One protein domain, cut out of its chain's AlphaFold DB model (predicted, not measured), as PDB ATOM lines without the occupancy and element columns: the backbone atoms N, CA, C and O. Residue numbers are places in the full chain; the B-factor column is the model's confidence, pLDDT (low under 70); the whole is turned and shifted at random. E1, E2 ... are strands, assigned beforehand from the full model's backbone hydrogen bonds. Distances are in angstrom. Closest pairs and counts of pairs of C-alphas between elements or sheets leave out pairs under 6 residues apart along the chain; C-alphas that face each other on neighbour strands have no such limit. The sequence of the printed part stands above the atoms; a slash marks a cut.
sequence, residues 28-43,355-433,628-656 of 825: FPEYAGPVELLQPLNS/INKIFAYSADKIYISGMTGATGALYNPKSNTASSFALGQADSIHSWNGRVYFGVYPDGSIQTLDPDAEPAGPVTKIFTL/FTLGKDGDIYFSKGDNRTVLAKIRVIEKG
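Overview. This is residues 28 to 43, 355 to 433 and 628 to 656 of the 825 residues of the protein "CBM-cenC domain-containing protein" of Caldibacillus debilis (UniProt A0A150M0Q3). Three small four-stranded sheets stand in a row as a stack of slabs, well face to face in turn, with E2 E3 E4 E5 in the middle, E1 E12 E11 E10 over one of its faces and E6 E7 E8 E9 over the other. The first slab is made from both ends of the printed part: E1 comes from its start, and E10 to E12 come from its end. The printed part has 124 residues and no named helix; its twelve named strands, E1 to E12 in number order along the chain, make it all strand, and each sheet is antiparallel, in the orders just given. The whole is compact, with a radius of gyration of the C-alphas of 14.6 A, yet elongated in outline, spanning 49 by 32 by 26 A.

Arrangement. Begin with E1, residues 35 to 38, an edge strand of the first sheet; its neighbour is E12, residues 647 to 650, antiparallel at 153 degrees, with N 35 and O 649 2.9 A apart, within hydrogen-bond range. Before E1, look for a short antiparallel pairing of residues 30 to 31 with residues 652 to 653. The sheet goes on to E11, residues 636 to 639, which forms a hairpin with E12 and has N 648 and O 638 2.8 A apart, and ends at E10, residues 628 to 630, in a hairpin with E11, where N 629 and O 637 are 2.8 A apart. E10 E11 E12 are a meander, each strand the antiparallel neighbour of the one before. Past the first cut, E2, residues 355 to 360, E3, residues 366 to 370, E4, residues 375 to 380, and E5, residues 385 to 390, are a second meander and a strongly twisted sheet. Check its three hairpins at N 359 and O 367, 2.8 A, at N 368 and O 377, 2.8 A, and at N 378 and O 387, 2.8 A. This sheet is face to face with the first, their strands at 26 degrees; the closest C-alphas of E2 and E10 are those of Phe 359 and Thr 629, 5.7 A apart. At the tight link after E5 the chain changes sheet, to the meander of E6, residues 393 to 400, E7, residues 403 to 409, E8, residues 413 to 417, and E9, residues 428 to 432, also strongly twisted. Its hairpins show N 405 and O 398, 2.8 A, N 406 and O 415, 2.8 A, and N 414 and O 431, 2.8 A. E6 bends by 58 degrees at residue 396. The third sheet is face to face with the second, again at 26 degrees; the closest C-alphas of E2 and E6 are those of Phe 359 and Ile 397, 6.4 A apart. E1 and E9 are apart.

Along the chain. Find C-alpha 35 at (271.277, 360.705, 305.184), where E1 begins. E5 is 17.3 A from first to last C-alpha and E4 16.4 A. From C-alpha 393 at (269.802, 383.039, 317.665) follow E6, the longest strand by residues, for 19.6 A to C-alpha 400; E7 is 19.3 A long. The last strand, E12, ends at C-alpha 650 at (273.021, 358.851, 311.113).

Size, cuts and confidence. The two C-alphas farthest apart are those of Thr 432 and Gly 656, 49.9 A. Two cuts interrupt the printed part: C-alphas 43 and 355 are 13.5 A apart across the first, and C-alphas 433 and 628 are 26.6 A apart across the second. Of the links printed whole, none is long. The mean pLDDT of the printed part is 92.4, and no printed residue is under 70.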
ATOM      1  N   PHE A  28     281.766 349.615 320.080       91.62
ATOM      2  CA  PHE A  28     280.779 350.589 319.620       91.62
ATOM      3  C   PHE A  28     279.579 349.972 318.887       91.62
ATOM      4  O   PHE A  28     279.660 348.844 318.384       91.62
ATOM      5  N   PRO A  29     278.447 350.698 318.824       91.25
ATOM      6  CA  PRO A  29     277.398 350.449 317.843       91.25
ATOM      7  C   PRO A  29     277.934 350.506 316.405       91.25
ATOM      8  O   PRO A  29     279.010 351.039 316.126       91.25
ATOM      9  N   GLU A  30     277.157 349.958 315.478       89.94
ATOM     10  CA  GLU A  30     277.372 350.190 314.053       89.94
ATOM     11  C   GLU A  30     276.634 351.472 313.635       89.94
ATOM     12  O   GLU A  30     275.568 351.777 314.164       89.94
ATOM     13  N   TYR A  31     277.193 352.219 312.685       89.62
ATOM     14  CA  TYR A  31     276.636 353.484 312.205       89.62
ATOM     15  C   TYR A  31     276.353 353.353 310.712       89.62
ATOM     16  O   TYR A  31     277.227 352.917 309.959       89.62
ATOM     17  N   ALA A  32     275.136 353.687 310.288       86.44
ATOM     18  CA  ALA A  32     274.842 353.814 308.864       86.44
ATOM     19  C   ALA A  32     275.535 355.055 308.272       86.44
ATOM     20  O   ALA A  32     276.014 355.917 309.010       86.44
ATOM     21  N   GLY A  33     275.570 355.154 306.941       80.25
ATOM     22  CA  GLY A  33     275.972 356.394 306.277       80.25
ATOM     23  C   GLY A  33     275.030 357.558 306.632       80.25
ATOM     24  O   GLY A  33     273.866 357.310 306.969       80.25
ATOM     25  N   PRO A  34     275.520 358.809 306.586       88.44
ATOM     26  CA  PRO A  34     274.680 359.977 306.801       88.44
ATOM     27  C   PRO A  34     273.621 360.089 305.699       88.44
ATOM     28  O   PRO A  34     273.910 359.878 304.523       88.44
ATOM     29  N   VAL A  35     272.399 360.439 306.090       87.81
ATOM     30  CA  VAL A  35     271.277 360.705 305.184       87.81
ATOM     31  C   VAL A  35     270.839 362.147 305.383       87.81
ATOM     32  O   VAL A  35     270.554 362.557 306.510       87.81
ATOM     33  N   GLU A  36     270.799 362.915 304.298       92.00
ATOM     34  CA  GLU A  36     270.231 364.263 304.305       92.00
ATOM     35  C   GLU A  36     268.716 364.187 304.504       92.00
ATOM     36  O   GLU A  36     268.047 363.335 303.920       92.00
ATOM     37  N   LEU A  37     268.184 365.057 305.361       93.56
ATOM     38  CA  LEU A  37     266.759 365.107 305.664       93.56
ATOM     39  C   LEU A  37     266.110 366.277 304.928       93.56
ATOM     40  O   LEU A  37     265.460 366.082 303.907       93.56
ATOM     41  N   LEU A  38     266.276 367.490 305.454       94.62
ATOM     42  CA  LEU A  38     265.663 368.710 304.935       94.62
ATOM     43  C   LEU A  38     266.436 369.947 305.405       94.62
ATOM     44  O   LEU A  38     267.334 369.852 306.243       94.62
ATOM     45  N   GLN A  39     266.058 371.111 304.882       94.62
ATOM     46  CA  GLN A  39     266.510 372.419 305.354       94.62
ATOM     47  C   GLN A  39     265.449 373.004 306.299       94.62
ATOM     48  O   GLN A  39     264.429 373.493 305.823       94.62
ATOM     49  N   PRO A  40     265.621 372.918 307.630       93.38
ATOM     50  CA  PRO A  40     264.531 373.208 308.564       93.38
ATOM     51  C   PRO A  40     264.257 374.707 308.740       93.38
ATOM     52  O   PRO A  40     263.167 375.083 309.155       93.38
ATOM     53  N   LEU A  41     265.239 375.563 308.445       91.50
ATOM     54  CA  LEU A  41     265.201 377.008 308.687       91.50
ATOM     55  C   LEU A  41     264.994 377.784 307.378       91.50
ATOM     56  O   LEU A  41     265.813 378.630 307.038       91.50
ATOM     57  N   ASN A  42     263.951 377.456 306.613       89.25
ATOM     58  CA  ASN A  42     263.729 377.963 305.250       89.25
ATOM     59  C   ASN A  42     262.377 378.679 305.061       89.25
ATOM     60  O   ASN A  42     261.846 378.698 303.954       89.25
ATOM     61  N   SER A  43     261.785 379.217 306.132       84.06
ATOM     62  CA  SER A  43     260.441 379.815 306.077       84.06
ATOM     63  C   SER A  43     260.421 381.314 305.781       84.06
ATOM     64  O   SER A  43     259.423 381.812 305.267       84.06
ATOM     65  N   ILE A 355     272.283 376.206 310.564       93.50
ATOM     66  CA  ILE A 355     271.946 375.630 311.865       93.50
ATOM     67  C   ILE A 355     273.008 376.013 312.912       93.50
ATOM     68  O   ILE A 355     274.216 375.842 312.692       93.50
ATOM     69  N   ASN A 356     272.545 376.497 314.069       92.56
ATOM     70  CA  ASN A 356     273.348 376.836 315.248       92.56
ATOM     71  C   ASN A 356     273.271 375.737 316.323       92.56
ATOM     72  O   ASN A 356     274.269 375.091 316.645       92.56
ATOM     73  N   LYS A 357     272.068 375.474 316.842       94.75
ATOM     74  CA  LYS A 357     271.812 374.477 317.895       94.75
ATOM     75  C   LYS A 357     270.708 373.514 317.482       94.75
ATOM     76  O   LYS A 357     269.740 373.930 316.853       94.75
ATOM     77  N   ILE A 358     270.868 372.246 317.855       97.81
ATOM     78  CA  ILE A 358     269.890 371.169 317.669       97.81
ATOM     79  C   ILE A 358     269.648 370.545 319.044       97.81
ATOM     80  O   ILE A 358     270.605 370.232 319.744       97.81
ATOM     81  N   PHE A 359     268.390 370.370 319.438       97.62
ATOM     82  CA  PHE A 359     268.028 369.846 320.753       97.62
ATOM     83  C   PHE A 359     266.853 368.868 320.668       97.62
ATOM     84  O   PHE A 359     265.742 369.244 320.285       97.62
ATOM     85  N   ALA A 360     267.080 367.607 321.044       97.88
ATOM     86  CA  ALA A 360     266.040 366.582 321.070       97.88
ATOM     87  C   ALA A 360     265.203 366.628 322.362       97.88
ATOM     88  O   ALA A 360     265.627 366.166 323.428       97.88
ATOM     89  N   TYR A 361     263.955 367.087 322.244       96.88
ATOM     90  CA  TYR A 361     263.008 367.160 323.358       96.88
ATOM     91  C   TYR A 361     262.231 365.846 323.546       96.88
ATOM     92  O   TYR A 361     262.340 365.198 324.589       96.88
ATOM     93  N   SER A 362     261.509 365.391 322.517       95.81
ATOM     94  CA  SER A 362     260.685 364.168 322.536       95.81
ATOM     95  C   SER A 362     260.973 363.273 321.322       95.81
ATOM     96  O   SER A 362     261.849 363.553 320.507       95.81
ATOM     97  N   ALA A 363     260.247 362.158 321.194       94.62
ATOM     98  CA  ALA A 363     260.364 361.258 320.043       94.62
ATOM     99  C   ALA A 363     259.860 361.857 318.718       94.62
ATOM    100  O   ALA A 363     260.005 361.215 317.686       94.62
ATOM    101  N   ASP A 364     259.233 363.029 318.751       94.94
ATOM    102  CA  ASP A 364     258.661 363.744 317.605       94.94
ATOM    103  C   ASP A 364     258.972 365.248 317.605       94.94
ATOM    104  O   ASP A 364     258.491 365.954 316.725       94.94
ATOM    105  N   LYS A 365     259.784 365.743 318.549       96.44
ATOM    106  CA  LYS A 365     260.122 367.166 318.670       96.44
ATOM    107  C   LYS A 365     261.630 367.344 318.826       96.44
ATOM    108  O   LYS A 365     262.197 367.034 319.879       96.44
ATOM    109  N   ILE A 366     262.268 367.858 317.777       98.25
ATOM    110  CA  ILE A 366     263.647 368.357 317.787       98.25
ATOM    111  C   ILE A 366     263.606 369.857 317.500       98.25
ATOM    112  O   ILE A 366     263.145 370.274 316.440       98.25
ATOM    113  N   TYR A 367     264.093 370.664 318.441       97.62
ATOM    114  CA  TYR A 367     264.179 372.114 318.298       97.62
ATOM    115  C   TYR A 367     265.500 372.501 317.651       97.62
ATOM    116  O   TYR A 367     266.557 371.991 318.022       97.62
ATOM    117  N   ILE A 368     265.430 373.411 316.688       97.19
ATOM    118  CA  ILE A 368     266.573 373.866 315.908       97.19
ATOM    119  C   ILE A 368     266.585 375.389 315.916       97.19
ATOM    120  O   ILE A 368     265.580 376.024 315.602       97.19
ATOM    121  N   SER A 369     267.725 375.974 316.262       95.19
ATOM    122  CA  SER A 369     267.951 377.417 316.169       95.19
ATOM    123  C   SER A 369     268.917 377.738 315.033       95.19
ATOM    124  O   SER A 369     269.881 376.998 314.810       95.19
ATOM    125  N   GLY A 370     268.657 378.836 314.322       91.69
ATOM    126  CA  GLY A 370     269.537 379.387 313.296       91.69
ATOM    127  C   GLY A 370     270.559 380.378 313.847       91.69
ATOM    128  O   GLY A 370     270.365 380.982 314.898       91.69
ATOM    129  N   MET A 371     271.661 380.558 313.123       88.25
ATOM    130  CA  MET A 371     272.622 381.628 313.410       88.25
ATOM    131  C   MET A 371     272.107 382.943 312.827       88.25
ATOM    132  O   MET A 371     271.717 382.967 311.658       88.25
ATOM    133  N   THR A 372     272.134 384.015 313.621       79.88
ATOM    134  CA  THR A 372     271.770 385.381 313.218       79.88
ATOM    135  C   THR A 372     270.503 385.429 312.351       79.88
ATOM    136  O   THR A 372     270.538 385.961 311.246       79.88
ATOM    137  N   GLY A 373     269.411 384.815 312.825       74.31
ATOM    138  CA  GLY A 373     268.116 384.702 312.137       74.31
ATOM    139  C   GLY A 373     266.926 385.010 313.054       74.31
ATOM    140  O   GLY A 373     267.105 385.170 314.259       74.31
ATOM    141  N   ALA A 374     265.720 385.083 312.478       74.94
ATOM    142  CA  ALA A 374     264.475 385.428 313.184       74.94
ATOM    143  C   ALA A 374     263.536 384.230 313.396       74.94
ATOM    144  O   ALA A 374     262.468 384.365 314.003       74.94
ATOM    145  N   THR A 375     263.920 383.052 312.900       86.62
ATOM    146  CA  THR A 375     263.134 381.826 313.008       86.62
ATOM    147  C   THR A 375     263.933 380.683 313.618       86.62
ATOM    148  O   THR A 375     265.115 380.472 313.336       86.62
ATOM    149  N   GLY A 376     263.245 379.916 314.458       92.88
ATOM    150  CA  GLY A 376     263.609 378.564 314.849       92.88
ATOM    151  C   GLY A 376     262.747 377.554 314.097       92.88
ATOM    152  O   GLY A 376     261.751 377.913 313.461       92.88
ATOM    153  N   ALA A 377     263.118 376.280 314.185       94.81
ATOM    154  CA  ALA A 377     262.376 375.187 313.575       94.81
ATOM    155  C   ALA A 377     262.104 374.054 314.564       94.81
ATOM    156  O   ALA A 377     262.949 373.706 315.391       94.81
ATOM    157  N   LEU A 378     260.912 373.473 314.461       96.44
ATOM    158  CA  LEU A 378     260.499 372.261 315.148       96.44
ATOM    159  C   LEU A 378     260.451 371.125 314.127       96.44
ATOM    160  O   LEU A 378     259.553 371.062 313.289       96.44
ATOM    161  N   TYR A 379     261.436 370.235 314.187       97.00
ATOM    162  CA  TYR A 379     261.536 369.071 313.316       97.00
ATOM    163  C   TYR A 379     260.894 367.838 313.960       97.00
ATOM    164  O   TYR A 379     261.179 367.507 315.115       97.00
ATOM    165  N   ASN A 380     260.079 367.126 313.179       96.12
ATOM    166  CA  ASN A 380     259.474 365.859 313.558       96.12
ATOM    167  C   ASN A 380     260.186 364.677 312.865       96.12
ATOM    168  O   ASN A 380     259.971 364.446 311.670       96.12
ATOM    169  N   PRO A 381     260.986 363.876 313.597       93.69
ATOM    170  CA  PRO A 381     261.706 362.728 313.040       93.69
ATOM    171  C   PRO A 381     260.819 361.577 312.547       93.69
ATOM    172  O   PRO A 381     261.307 360.723 311.806       93.69
ATOM    173  N   LYS A 382     259.538 361.518 312.939       91.12
ATOM    174  CA  LYS A 382     258.612 360.455 312.511       91.12
ATOM    175  C   LYS A 382     258.028 360.733 311.128       91.12
ATOM    176  O   LYS A 382     257.929 359.820 310.316       91.12
ATOM    177  N   SER A 383     257.633 361.979 310.871       91.44
ATOM    178  CA  SER A 383     257.051 362.407 309.592       91.44
ATOM    179  C   SER A 383     258.079 362.980 308.617       91.44
ATOM    180  O   SER A 383     257.760 363.143 307.445       91.44
ATOM    181  N   ASN A 384     259.296 363.279 309.084       91.00
ATOM    182  CA  ASN A 384     260.316 364.009 308.334       91.00
ATOM    183  C   ASN A 384     259.818 365.378 307.832       91.00
ATOM    184  O   ASN A 384     260.012 365.745 306.676       91.00
ATOM    185  N   THR A 385     259.158 366.129 308.713       93.94
ATOM    186  CA  THR A 385     258.630 367.471 308.429       93.94
ATOM    187  C   THR A 385     259.141 368.471 309.457       93.94
ATOM    188  O   THR A 385     259.425 368.092 310.594       93.94
ATOM    189  N   ALA A 386     259.223 369.746 309.086       93.94
ATOM    190  CA  ALA A 386     259.545 370.833 310.006       93.94
ATOM    191  C   ALA A 386     258.496 371.947 309.925       93.94
ATOM    192  O   ALA A 386     257.953 372.210 308.853       93.94
ATOM    193  N   SER A 387     258.229 372.595 311.056       92.69
ATOM    194  CA  SER A 387     257.482 373.853 311.142       92.69
ATOM    195  C   SER A 387     258.372 374.942 311.736       92.69
ATOM    196  O   SER A 387     259.299 374.646 312.491       92.69
ATOM    197  N   SER A 388     258.119 376.203 311.394       91.19
ATOM    198  CA  SER A 388     258.882 377.336 311.924       91.19
ATOM    199  C   SER A 388     258.142 378.060 313.039       91.19
ATOM    200  O   SER A 388     256.916 378.135 313.020       91.19
ATOM    201  N   PHE A 389     258.893 378.676 313.943       91.50
ATOM    202  CA  PHE A 389     258.379 379.589 314.963       91.50
ATOM    203  C   PHE A 389     259.342 380.768 315.141       91.50
ATOM    204  O   PHE A 389     260.522 380.663 314.806       91.50
ATOM    205  N   ALA A 390     258.853 381.902 315.646       88.81
ATOM    206  CA  ALA A 390     259.693 383.077 315.881       88.81
ATOM    207  C   ALA A 390     260.724 382.786 316.981       88.81
ATOM    208  O   ALA A 390     260.355 382.443 318.105       88.81
ATOM    209  N   LEU A 391     262.011 382.907 316.656       91.31
ATOM    210  CA  LEU A 391     263.114 382.712 317.592       91.31
ATOM    211  C   LEU A 391     264.365 383.406 317.050       91.31
ATOM    212  O   LEU A 391     264.732 383.198 315.897       91.31
ATOM    213  N   GLY A 392     265.038 384.184 317.898       89.88
ATOM    214  CA  GLY A 392     266.371 384.701 317.588       89.88
ATOM    215  C   GLY A 392     267.442 383.602 317.561       89.88
ATOM    216  O   GLY A 392     267.160 382.404 317.656       89.88
ATOM    217  N   GLN A 393     268.712 383.998 317.507       93.12
ATOM    218  CA  GLN A 393     269.802 383.039 317.665       93.12
ATOM    219  C   GLN A 393     269.840 382.527 319.109       93.12
ATOM    220  O   GLN A 393     270.211 383.260 320.019       93.12
ATOM    221  N   ALA A 394     269.498 381.260 319.321       95.19
ATOM    222  CA  ALA A 394     269.654 380.589 320.600       95.19
ATOM    223  C   ALA A 394     270.996 379.848 320.624       95.19
ATOM    224  O   ALA A 394     271.200 378.893 319.869       95.19
ATOM    225  N   ASP A 395     271.897 380.284 321.501       94.12
ATOM    226  CA  ASP A 395     273.207 379.657 321.725       94.12
ATOM    227  C   ASP A 395     273.133 378.518 322.752       94.12
ATOM    228  O   ASP A 395     274.081 377.754 322.918       94.12
ATOM    229  N   SER A 396     271.975 378.337 323.388       94.62
ATOM    230  CA  SER A 396     271.660 377.190 324.237       94.62
ATOM    231  C   SER A 396     270.159 376.895 324.220       94.62
ATOM    232  O   SER A 396     269.325 377.799 324.125       94.62
ATOM    233  N   ILE A 397     269.816 375.610 324.303       97.44
ATOM    234  CA  ILE A 397     268.439 375.114 324.377       97.44
ATOM    235  C   ILE A 397     268.407 374.048 325.466       97.44
ATOM    236  O   ILE A 397     269.250 373.152 325.465       97.44
ATOM    237  N   HIS A 398     267.465 374.149 326.400       97.69
ATOM    238  CA  HIS A 398     267.358 373.222 327.528       97.69
ATOM    239  C   HIS A 398     265.901 372.964 327.888       97.69
ATOM    240  O   HIS A 398     265.055 373.841 327.734       97.69
ATOM    241  N   SER A 399     265.586 371.774 328.395       97.12
ATOM    242  CA  SER A 399     264.243 371.463 328.892       97.12
ATOM    243  C   SER A 399     264.219 371.464 330.410       97.12
ATOM    244  O   SER A 399     265.036 370.790 331.030       97.12
ATOM    245  N   TRP A 400     263.243 372.139 331.007       97.56
ATOM    246  CA  TRP A 400     263.046 372.143 332.454       97.56
ATOM    247  C   TRP A 400     261.564 372.347 332.781       97.56
ATOM    248  O   TRP A 400     260.879 373.102 332.097       97.56
ATOM    249  N   ASN A 401     261.037 371.641 333.789       94.56
ATOM    250  CA  ASN A 401     259.635 371.744 334.232       94.56
ATOM    251  C   ASN A 401     258.588 371.685 333.098       94.56
ATOM    252  O   ASN A 401     257.645 372.472 333.060       94.56
ATOM    253  N   GLY A 402     258.764 370.760 332.148       94.12
ATOM    254  CA  GLY A 402     257.831 370.574 331.029       94.12
ATOM    255  C   GLY A 402     257.904 371.652 329.945       94.12
ATOM    256  O   GLY A 402     257.193 371.548 328.957       94.12
ATOM    257  N   ARG A 403     258.787 372.645 330.077       96.25
ATOM    258  CA  ARG A 403     258.996 373.716 329.099       96.25
ATOM    259  C   ARG A 403     260.335 373.588 328.390       96.25
ATOM    260  O   ARG A 403     261.257 372.931 328.881       96.25
ATOM    261  N   VAL A 404     260.445 374.258 327.247       97.81
ATOM    262  CA  VAL A 404     261.718 374.460 326.542       97.81
ATOM    263  C   VAL A 404     262.195 375.879 326.814       97.81
ATOM    264  O   VAL A 404     261.405 376.818 326.729       97.81
ATOM    265  N   TYR A 405     263.464 376.028 327.168       98.19
ATOM    266  CA  TYR A 405     264.140 377.291 327.430       98.19
ATOM    267  C   TYR A 405     265.204 377.534 326.367       98.19
ATOM    268  O   TYR A 405     265.934 376.618 325.988       98.19
ATOM    269  N   PHE A 406     265.299 378.779 325.922       97.88
ATOM    270  CA  PHE A 406     266.249 379.257 324.932       97.88
ATOM    271  C   PHE A 406     267.080 380.375 325.552       97.88
ATOM    272  O   PHE A 406     266.522 381.346 326.072       97.88
ATOM    273  N   GLY A 407     268.402 380.243 325.478       97.25
ATOM    274  CA  GLY A 407     269.326 381.337 325.742       97.25
ATOM    275  C   GLY A 407     269.607 382.091 324.449       97.25
ATOM    276  O   GLY A 407     270.374 381.604 323.619       97.25
ATOM    277  N   VAL A 408     268.950 383.235 324.260       95.81
ATOM    278  CA  VAL A 408     268.904 383.979 322.993       95.81
ATOM    279  C   VAL A 408     269.882 385.156 323.006       95.81
ATOM    280  O   VAL A 408     269.885 385.947 323.949       95.81
ATOM    281  N   TYR A 409     270.685 385.246 321.945       91.69
ATOM    282  CA  TYR A 409     271.603 386.334 321.606       91.69
ATOM    283  C   TYR A 409     270.931 387.318 320.623       91.69
ATOM    284  O   TYR A 409     270.257 386.855 319.688       91.69
ATOM    285  N   PRO A 410     271.147 388.645 320.759       87.56
ATOM    286  CA  PRO A 410     271.933 389.335 321.800       87.56
ATOM    287  C   PRO A 410     271.209 389.551 323.141       87.56
ATOM    288  O   PRO A 410     270.055 389.152 323.315       87.56
ATOM    289  N   ASP A 411     271.930 390.176 324.082       86.31
ATOM    290  CA  ASP A 411     271.503 390.678 325.403       86.31
ATOM    291  C   ASP A 411     271.377 389.630 326.515       86.31
ATOM    292  O   ASP A 411     270.990 389.939 327.643       86.31
ATOM    293  N   GLY A 412     271.670 388.364 326.238       93.25
ATOM    294  CA  GLY A 412     271.530 387.311 327.231       93.25
ATOM    295  C   GLY A 412     270.070 387.114 327.661       93.25
ATOM    296  O   GLY A 412     269.761 387.058 328.855       93.25
ATOM    297  N   SER A 413     269.144 387.044 326.701       96.12
ATOM    298  CA  SER A 413     267.717 386.863 326.978       96.12
ATOM    299  C   SER A 413     267.378 385.394 327.244       96.12
ATOM    300  O   SER A 413     267.677 384.524 326.431       96.12
ATOM    301  N   ILE A 414     266.635 385.122 328.318       98.06
ATOM    302  CA  ILE A 414     266.022 383.814 328.567       98.06
ATOM    303  C   ILE A 414     264.582 383.835 328.082       98.06
ATOM    304  O   ILE A 414     263.764 384.640 328.534       98.06
ATOM    305  N   GLN A 415     264.276 382.944 327.148       97.31
ATOM    306  CA  GLN A 415     262.951 382.801 326.559       97.31
ATOM    307  C   GLN A 415     262.462 381.362 326.697       97.31
ATOM    308  O   GLN A 415     263.259 380.444 326.876       97.31
ATOM    309  N   THR A 416     261.152 381.147 326.632       96.81
ATOM    310  CA  THR A 416     260.556 379.820 326.788       96.81
ATOM    311  C   THR A 416     259.393 379.590 325.841       96.81
ATOM    312  O   THR A 416     258.728 380.530 325.412       96.81
ATOM    313  N   LEU A 417     259.125 378.322 325.557       95.62
ATOM    314  CA  LEU A 417     257.995 377.857 324.772       95.62
ATOM    315  C   LEU A 417     257.330 376.672 325.481       95.62
ATOM    316  O   LEU A 417     258.010 375.846 326.101       95.62
ATOM    317  N   ASP A 418     256.002 376.613 325.387       94.69
ATOM    318  CA  ASP A 418     255.226 375.426 325.736       94.69
ATOM    319  C   ASP A 418     255.355 374.405 324.596       94.69
ATOM    320  O   ASP A 418     254.919 374.694 323.477       94.69
ATOM    321  N   PRO A 419     255.991 373.243 324.826       93.94
ATOM    322  CA  PRO A 419     256.225 372.281 323.766       93.94
ATOM    323  C   PRO A 419     254.938 371.699 323.198       93.94
ATOM    324  O   PRO A 419     254.991 371.213 322.074       93.94
ATOM    325  N   ASP A 420     253.815 371.735 323.919       91.62
ATOM    326  CA  ASP A 420     252.541 371.145 323.493       91.62
ATOM    327  C   ASP A 420     251.613 372.126 322.759       91.62
ATOM    328  O   ASP A 420     250.528 371.736 322.324       91.62
ATOM    329  N   ALA A 421     252.048 373.375 322.565       88.50
ATOM    330  CA  ALA A 421     251.330 374.351 321.754       88.50
ATOM    331  C   ALA A 421     251.380 374.003 320.253       88.50
ATOM    332  O   ALA A 421     252.447 373.719 319.704       88.50
ATOM    333  N   GLU A 422     250.221 374.071 319.589       85.94
ATOM    334  CA  GLU A 422     250.057 373.831 318.151       85.94
ATOM    335  C   GLU A 422     249.290 375.004 317.499       85.94
ATOM    336  O   GLU A 422     248.144 375.262 317.885       85.94
ATOM    337  N   PRO A 423     249.873 375.715 316.511       82.31
ATOM    338  CA  PRO A 423     251.232 375.537 315.988       82.31
ATOM    339  C   PRO A 423     252.306 375.894 317.030       82.31
ATOM    340  O   PRO A 423     252.025 376.576 318.012       82.31
ATOM    341  N   ALA A 424     253.549 375.465 316.792       80.19
ATOM    342  CA  ALA A 424     254.679 375.786 317.662       80.19
ATOM    343  C   ALA A 424     254.805 377.309 317.894       80.19
ATOM    344  O   ALA A 424     254.978 378.080 316.950       80.19
ATOM    345  N   GLY A 425     254.739 377.734 319.158       74.50
ATOM    346  CA  GLY A 425     254.752 379.143 319.574       74.50
ATOM    347  C   GLY A 425     253.579 379.485 320.508       74.50
ATOM    348  O   GLY A 425     252.721 378.639 320.739       74.50
ATOM    349  N   PRO A 426     253.513 380.711 321.065       86.25
ATOM    350  CA  PRO A 426     254.510 381.779 320.993       86.25
ATOM    351  C   PRO A 426     255.695 381.542 321.943       86.25
ATOM    352  O   PRO A 426     255.549 381.001 323.041       86.25
ATOM    353  N   VAL A 427     256.883 381.995 321.539       92.50
ATOM    354  CA  VAL A 427     258.036 382.089 322.442       92.50
ATOM    355  C   VAL A 427     257.845 383.310 323.341       92.50
ATOM    356  O   VAL A 427     257.564 384.406 322.868       92.50
ATOM    357  N   THR A 428     257.983 383.123 324.651       94.56
ATOM    358  CA  THR A 428     257.810 384.177 325.655       94.56
ATOM    359  C   THR A 428     259.142 384.487 326.318       94.56
ATOM    360  O   THR A 428     259.796 383.595 326.858       94.56
ATOM    361  N   LYS A 429     259.543 385.759 326.316       96.00
ATOM    362  CA  LYS A 429     260.695 386.228 327.091       96.00
ATOM    363  C   LYS A 429     260.360 386.214 328.583       96.00
ATOM    364  O   LYS A 429     259.348 386.776 328.984       96.00
ATOM    365  N   ILE A 430     261.216 385.590 329.390       96.62
ATOM    366  CA  ILE A 430     261.071 385.548 330.851       96.62
ATOM    367  C   ILE A 430     261.874 386.685 331.487       96.62
ATOM    368  O   ILE A 430     261.323 387.472 332.250       96.62
ATOM    369  N   PHE A 431     263.164 386.803 331.161       97.38
ATOM    370  CA  PHE A 431     264.029 387.884 331.642       97.38
ATOM    371  C   PHE A 431     265.252 388.084 330.735       97.38
ATOM    372  O   PHE A 431     265.587 387.229 329.916       97.38
ATOM    373  N   THR A 432     265.922 389.222 330.902       96.94
ATOM    374  CA  THR A 432     267.278 389.497 330.397       96.94
ATOM    375  C   THR A 432     268.237 389.438 331.582       96.94
ATOM    376  O   THR A 432     267.900 389.961 332.640       96.94
ATOM    377  N   LEU A 433     269.415 388.824 331.430       95.94
ATOM    378  CA  LEU A 433     270.385 388.698 332.529       95.94
ATOM    379  C   LEU A 433     270.885 390.052 333.073       95.94
ATOM    380  O   LEU A 433     271.098 390.197 334.279       95.94
ATOM    381  N   PHE A 628     274.980 368.788 316.925       97.75
ATOM    382  CA  PHE A 628     274.319 367.490 316.926       97.75
ATOM    383  C   PHE A 628     273.430 367.336 318.156       97.75
ATOM    384  O   PHE A 628     273.586 368.067 319.127       97.75
ATOM    385  N   THR A 629     272.523 366.366 318.100       98.25
ATOM    386  CA  THR A 629     271.841 365.811 319.269       98.25
ATOM    387  C   THR A 629     271.564 364.324 319.050       98.25
ATOM    388  O   THR A 629     271.498 363.855 317.904       98.25
ATOM    389  N   LEU A 630     271.371 363.568 320.129       98.25
ATOM    390  CA  LEU A 630     270.847 362.209 320.067       98.25
ATOM    391  C   LEU A 630     269.316 362.243 320.155       98.25
ATOM    392  O   LEU A 630     268.716 362.603 321.170       98.25
ATOM    393  N   GLY A 631     268.655 361.812 319.083       97.12
ATOM    394  CA  GLY A 631     267.206 361.672 319.063       97.12
ATOM    395  C   GLY A 631     266.722 360.666 320.109       97.12
ATOM    396  O   GLY A 631     267.442 359.761 320.545       97.12
ATOM    397  N   LYS A 632     265.450 360.767 320.521       94.38
ATOM    398  CA  LYS A 632     264.886 359.787 321.473       94.38
ATOM    399  C   LYS A 632     264.763 358.379 320.870       94.38
ATOM    400  O   LYS A 632     264.621 357.417 321.632       94.38
ATOM    401  N   ASP A 633     264.858 358.255 319.550       90.94
ATOM    402  CA  ASP A 633     265.013 357.008 318.792       90.94
ATOM    403  C   ASP A 633     266.428 356.394 318.893       90.94
ATOM    404  O   ASP A 633     266.591 355.212 318.599       90.94
ATOM    405  N   GLY A 634     267.412 357.147 319.394       92.50
ATOM    406  CA  GLY A 634     268.811 356.743 319.535       92.50
ATOM    407  C   GLY A 634     269.696 357.119 318.347       92.50
ATOM    408  O   GLY A 634     270.892 356.830 318.395       92.50
ATOM    409  N   ASP A 635     269.135 357.753 317.316       95.56
ATOM    410  CA  ASP A 635     269.874 358.194 316.136       95.56
ATOM    411  C   ASP A 635     270.558 359.541 316.370       95.56
ATOM    412  O   ASP A 635     270.190 360.307 317.261       95.56
ATOM    413  N   ILE A 636     271.567 359.841 315.556       98.19
ATOM    414  CA  ILE A 636     272.291 361.111 315.617       98.19
ATOM    415  C   ILE A 636     271.663 362.052 314.598       98.19
ATOM    416  O   ILE A 636     271.684 361.748 313.405       98.19
ATOM    417  N   TYR A 637     271.156 363.192 315.053       98.44
ATOM    418  CA  TYR A 637     270.685 364.289 314.207       98.44
ATOM    419  C   TYR A 637     271.720 365.402 314.256       98.44
ATOM    420  O   TYR A 637     272.141 365.791 315.343       98.44
ATOM    421  N   PHE A 638     272.170 365.894 313.106       98.06
ATOM    422  CA  PHE A 638     273.312 366.803 313.049       98.06
ATOM    423  C   PHE A 638     273.230 367.767 311.864       98.06
ATOM    424  O   PHE A 638     272.539 367.498 310.882       98.06
ATOM    425  N   SER A 639     273.930 368.899 311.956       95.88
ATOM    426  CA  SER A 639     274.081 369.827 310.834       95.88
ATOM    427  C   SER A 639     275.180 369.347 309.892       95.88
ATOM    428  O   SER A 639     276.292 369.029 310.316       95.88
ATOM    429  N   LYS A 640     274.884 369.273 308.595       91.12
ATOM    430  CA  LYS A 640     275.849 368.773 307.612       91.12
ATOM    431  C   LYS A 640     277.075 369.701 307.552       91.12
ATOM    432  O   LYS A 640     276.935 370.922 307.514       91.12
ATOM    433  N   GLY A 641     278.280 369.126 307.585       84.00
ATOM    434  CA  GLY A 641     279.521 369.897 307.727       84.00
ATOM    435  C   GLY A 641     279.849 370.815 306.540       84.00
ATOM    436  O   GLY A 641     280.296 371.936 306.752       84.00
ATOM    437  N   ASP A 642     279.605 370.361 305.310       83.75
ATOM    438  CA  ASP A 642     279.815 371.118 304.062       83.75
ATOM    439  C   ASP A 642     278.676 372.109 303.760       83.75
ATOM    440  O   ASP A 642     278.911 373.152 303.157       83.75
ATOM    441  N   ASN A 643     277.453 371.815 304.206       88.00
ATOM    442  CA  ASN A 643     276.299 372.701 304.094       88.00
ATOM    443  C   ASN A 643     275.481 372.717 305.391       88.00
ATOM    444  O   ASN A 643     274.542 371.941 305.584       88.00
ATOM    445  N   ARG A 644     275.790 373.680 306.262       90.19
ATOM    446  CA  ARG A 644     275.160 373.828 307.583       90.19
ATOM    447  C   ARG A 644     273.671 374.184 307.551       90.19
ATOM    448  O   ARG A 644     273.064 374.249 308.617       90.19
ATOM    449  N   THR A 645     273.086 374.437 306.382       92.06
ATOM    450  CA  THR A 645     271.636 374.650 306.237       92.06
ATOM    451  C   THR A 645     270.852 373.334 306.261       92.06
ATOM    452  O   THR A 645     269.645 373.336 306.493       92.06
ATOM    453  N   VAL A 646     271.533 372.200 306.049       94.25
ATOM    454  CA  VAL A 646     270.922 370.872 305.938       94.25
ATOM    455  C   VAL A 646     270.986 370.133 307.271       94.25
ATOM    456  O   VAL A 646     272.063 369.930 307.844       94.25
ATOM    457  N   LEU A 647     269.823 369.679 307.743       97.69
ATOM    458  CA  LEU A 647     269.720 368.688 308.806       97.69
ATOM    459  C   LEU A 647     269.950 367.297 308.207       97.69
ATOM    460  O   LEU A 647     269.316 366.921 307.222       97.69
ATOM    461  N   ALA A 648     270.825 366.517 308.828       96.62
ATOM    462  CA  ALA A 648     271.129 365.151 308.436       96.62
ATOM    463  C   ALA A 648     270.984 364.192 309.624       96.62
ATOM    464  O   ALA A 648     270.951 364.601 310.788       96.62
ATOM    465  N   LYS A 649     270.890 362.896 309.318       95.56
ATOM    466  CA  LYS A 649     270.768 361.823 310.307       95.56
ATOM    467  C   LYS A 649     271.757 360.695 310.053       95.56
ATOM    468  O   LYS A 649     271.943 360.275 308.915       95.56
ATOM    469  N   ILE A 650     272.324 360.141 311.122       94.19
ATOM    470  CA  ILE A 650     273.021 358.851 311.113       94.19
ATOM    471  C   ILE A 650     272.228 357.865 311.967       94.19
ATOM    472  O   ILE A 650     272.014 358.092 313.161       94.19
ATOM    473  N   ARG A 651     271.823 356.741 311.362       91.50
ATOM    474  CA  ARG A 651     271.205 355.636 312.104       91.50
ATOM    475  C   ARG A 651     272.244 354.965 312.998       91.50
ATOM    476  O   ARG A 651     273.262 354.486 312.491       91.50
ATOM    477  N   VAL A 652     271.933 354.832 314.287       92.56
ATOM    478  CA  VAL A 652     272.754 354.082 315.247       92.56
ATOM    479  C   VAL A 652     272.175 352.680 315.433       92.56
ATOM    480  O   VAL A 652     271.012 352.493 315.780       92.56
ATOM    481  N   ILE A 653     272.995 351.659 315.197       89.31
ATOM    482  CA  ILE A 653     272.585 350.256 315.186       89.31
ATOM    483  C   ILE A 653     273.288 349.514 316.319       89.31
ATOM    484  O   ILE A 653     274.481 349.210 316.263       89.31
ATOM    485  N   GLU A 654     272.528 349.165 317.356       83.25
ATOM    486  CA  GLU A 654     273.025 348.290 318.417       83.25
ATOM    487  C   GLU A 654     273.449 346.919 317.862       83.25
ATOM    488  O   GLU A 654     272.859 346.369 316.925       83.25
ATOM    489  N   LYS A 655     274.448 346.301 318.495       79.25
ATOM    490  CA  LYS A 655     274.913 344.968 318.099       79.25
ATOM    491  C   LYS A 655     273.825 343.902 318.219       79.25
ATOM    492  O   LYS A 655     272.940 343.957 319.067       79.25
ATOM    493  N   GLY A 656     273.938 342.867 317.384       74.81
ATOM    494  CA  GLY A 656     273.054 341.693 317.418       74.81
ATOM    495  C   GLY A 656     271.695 341.886 316.734       74.81
ATOM    496  O   GLY A 656     270.890 340.951 316.683       74.81
TER     497      GLY A 656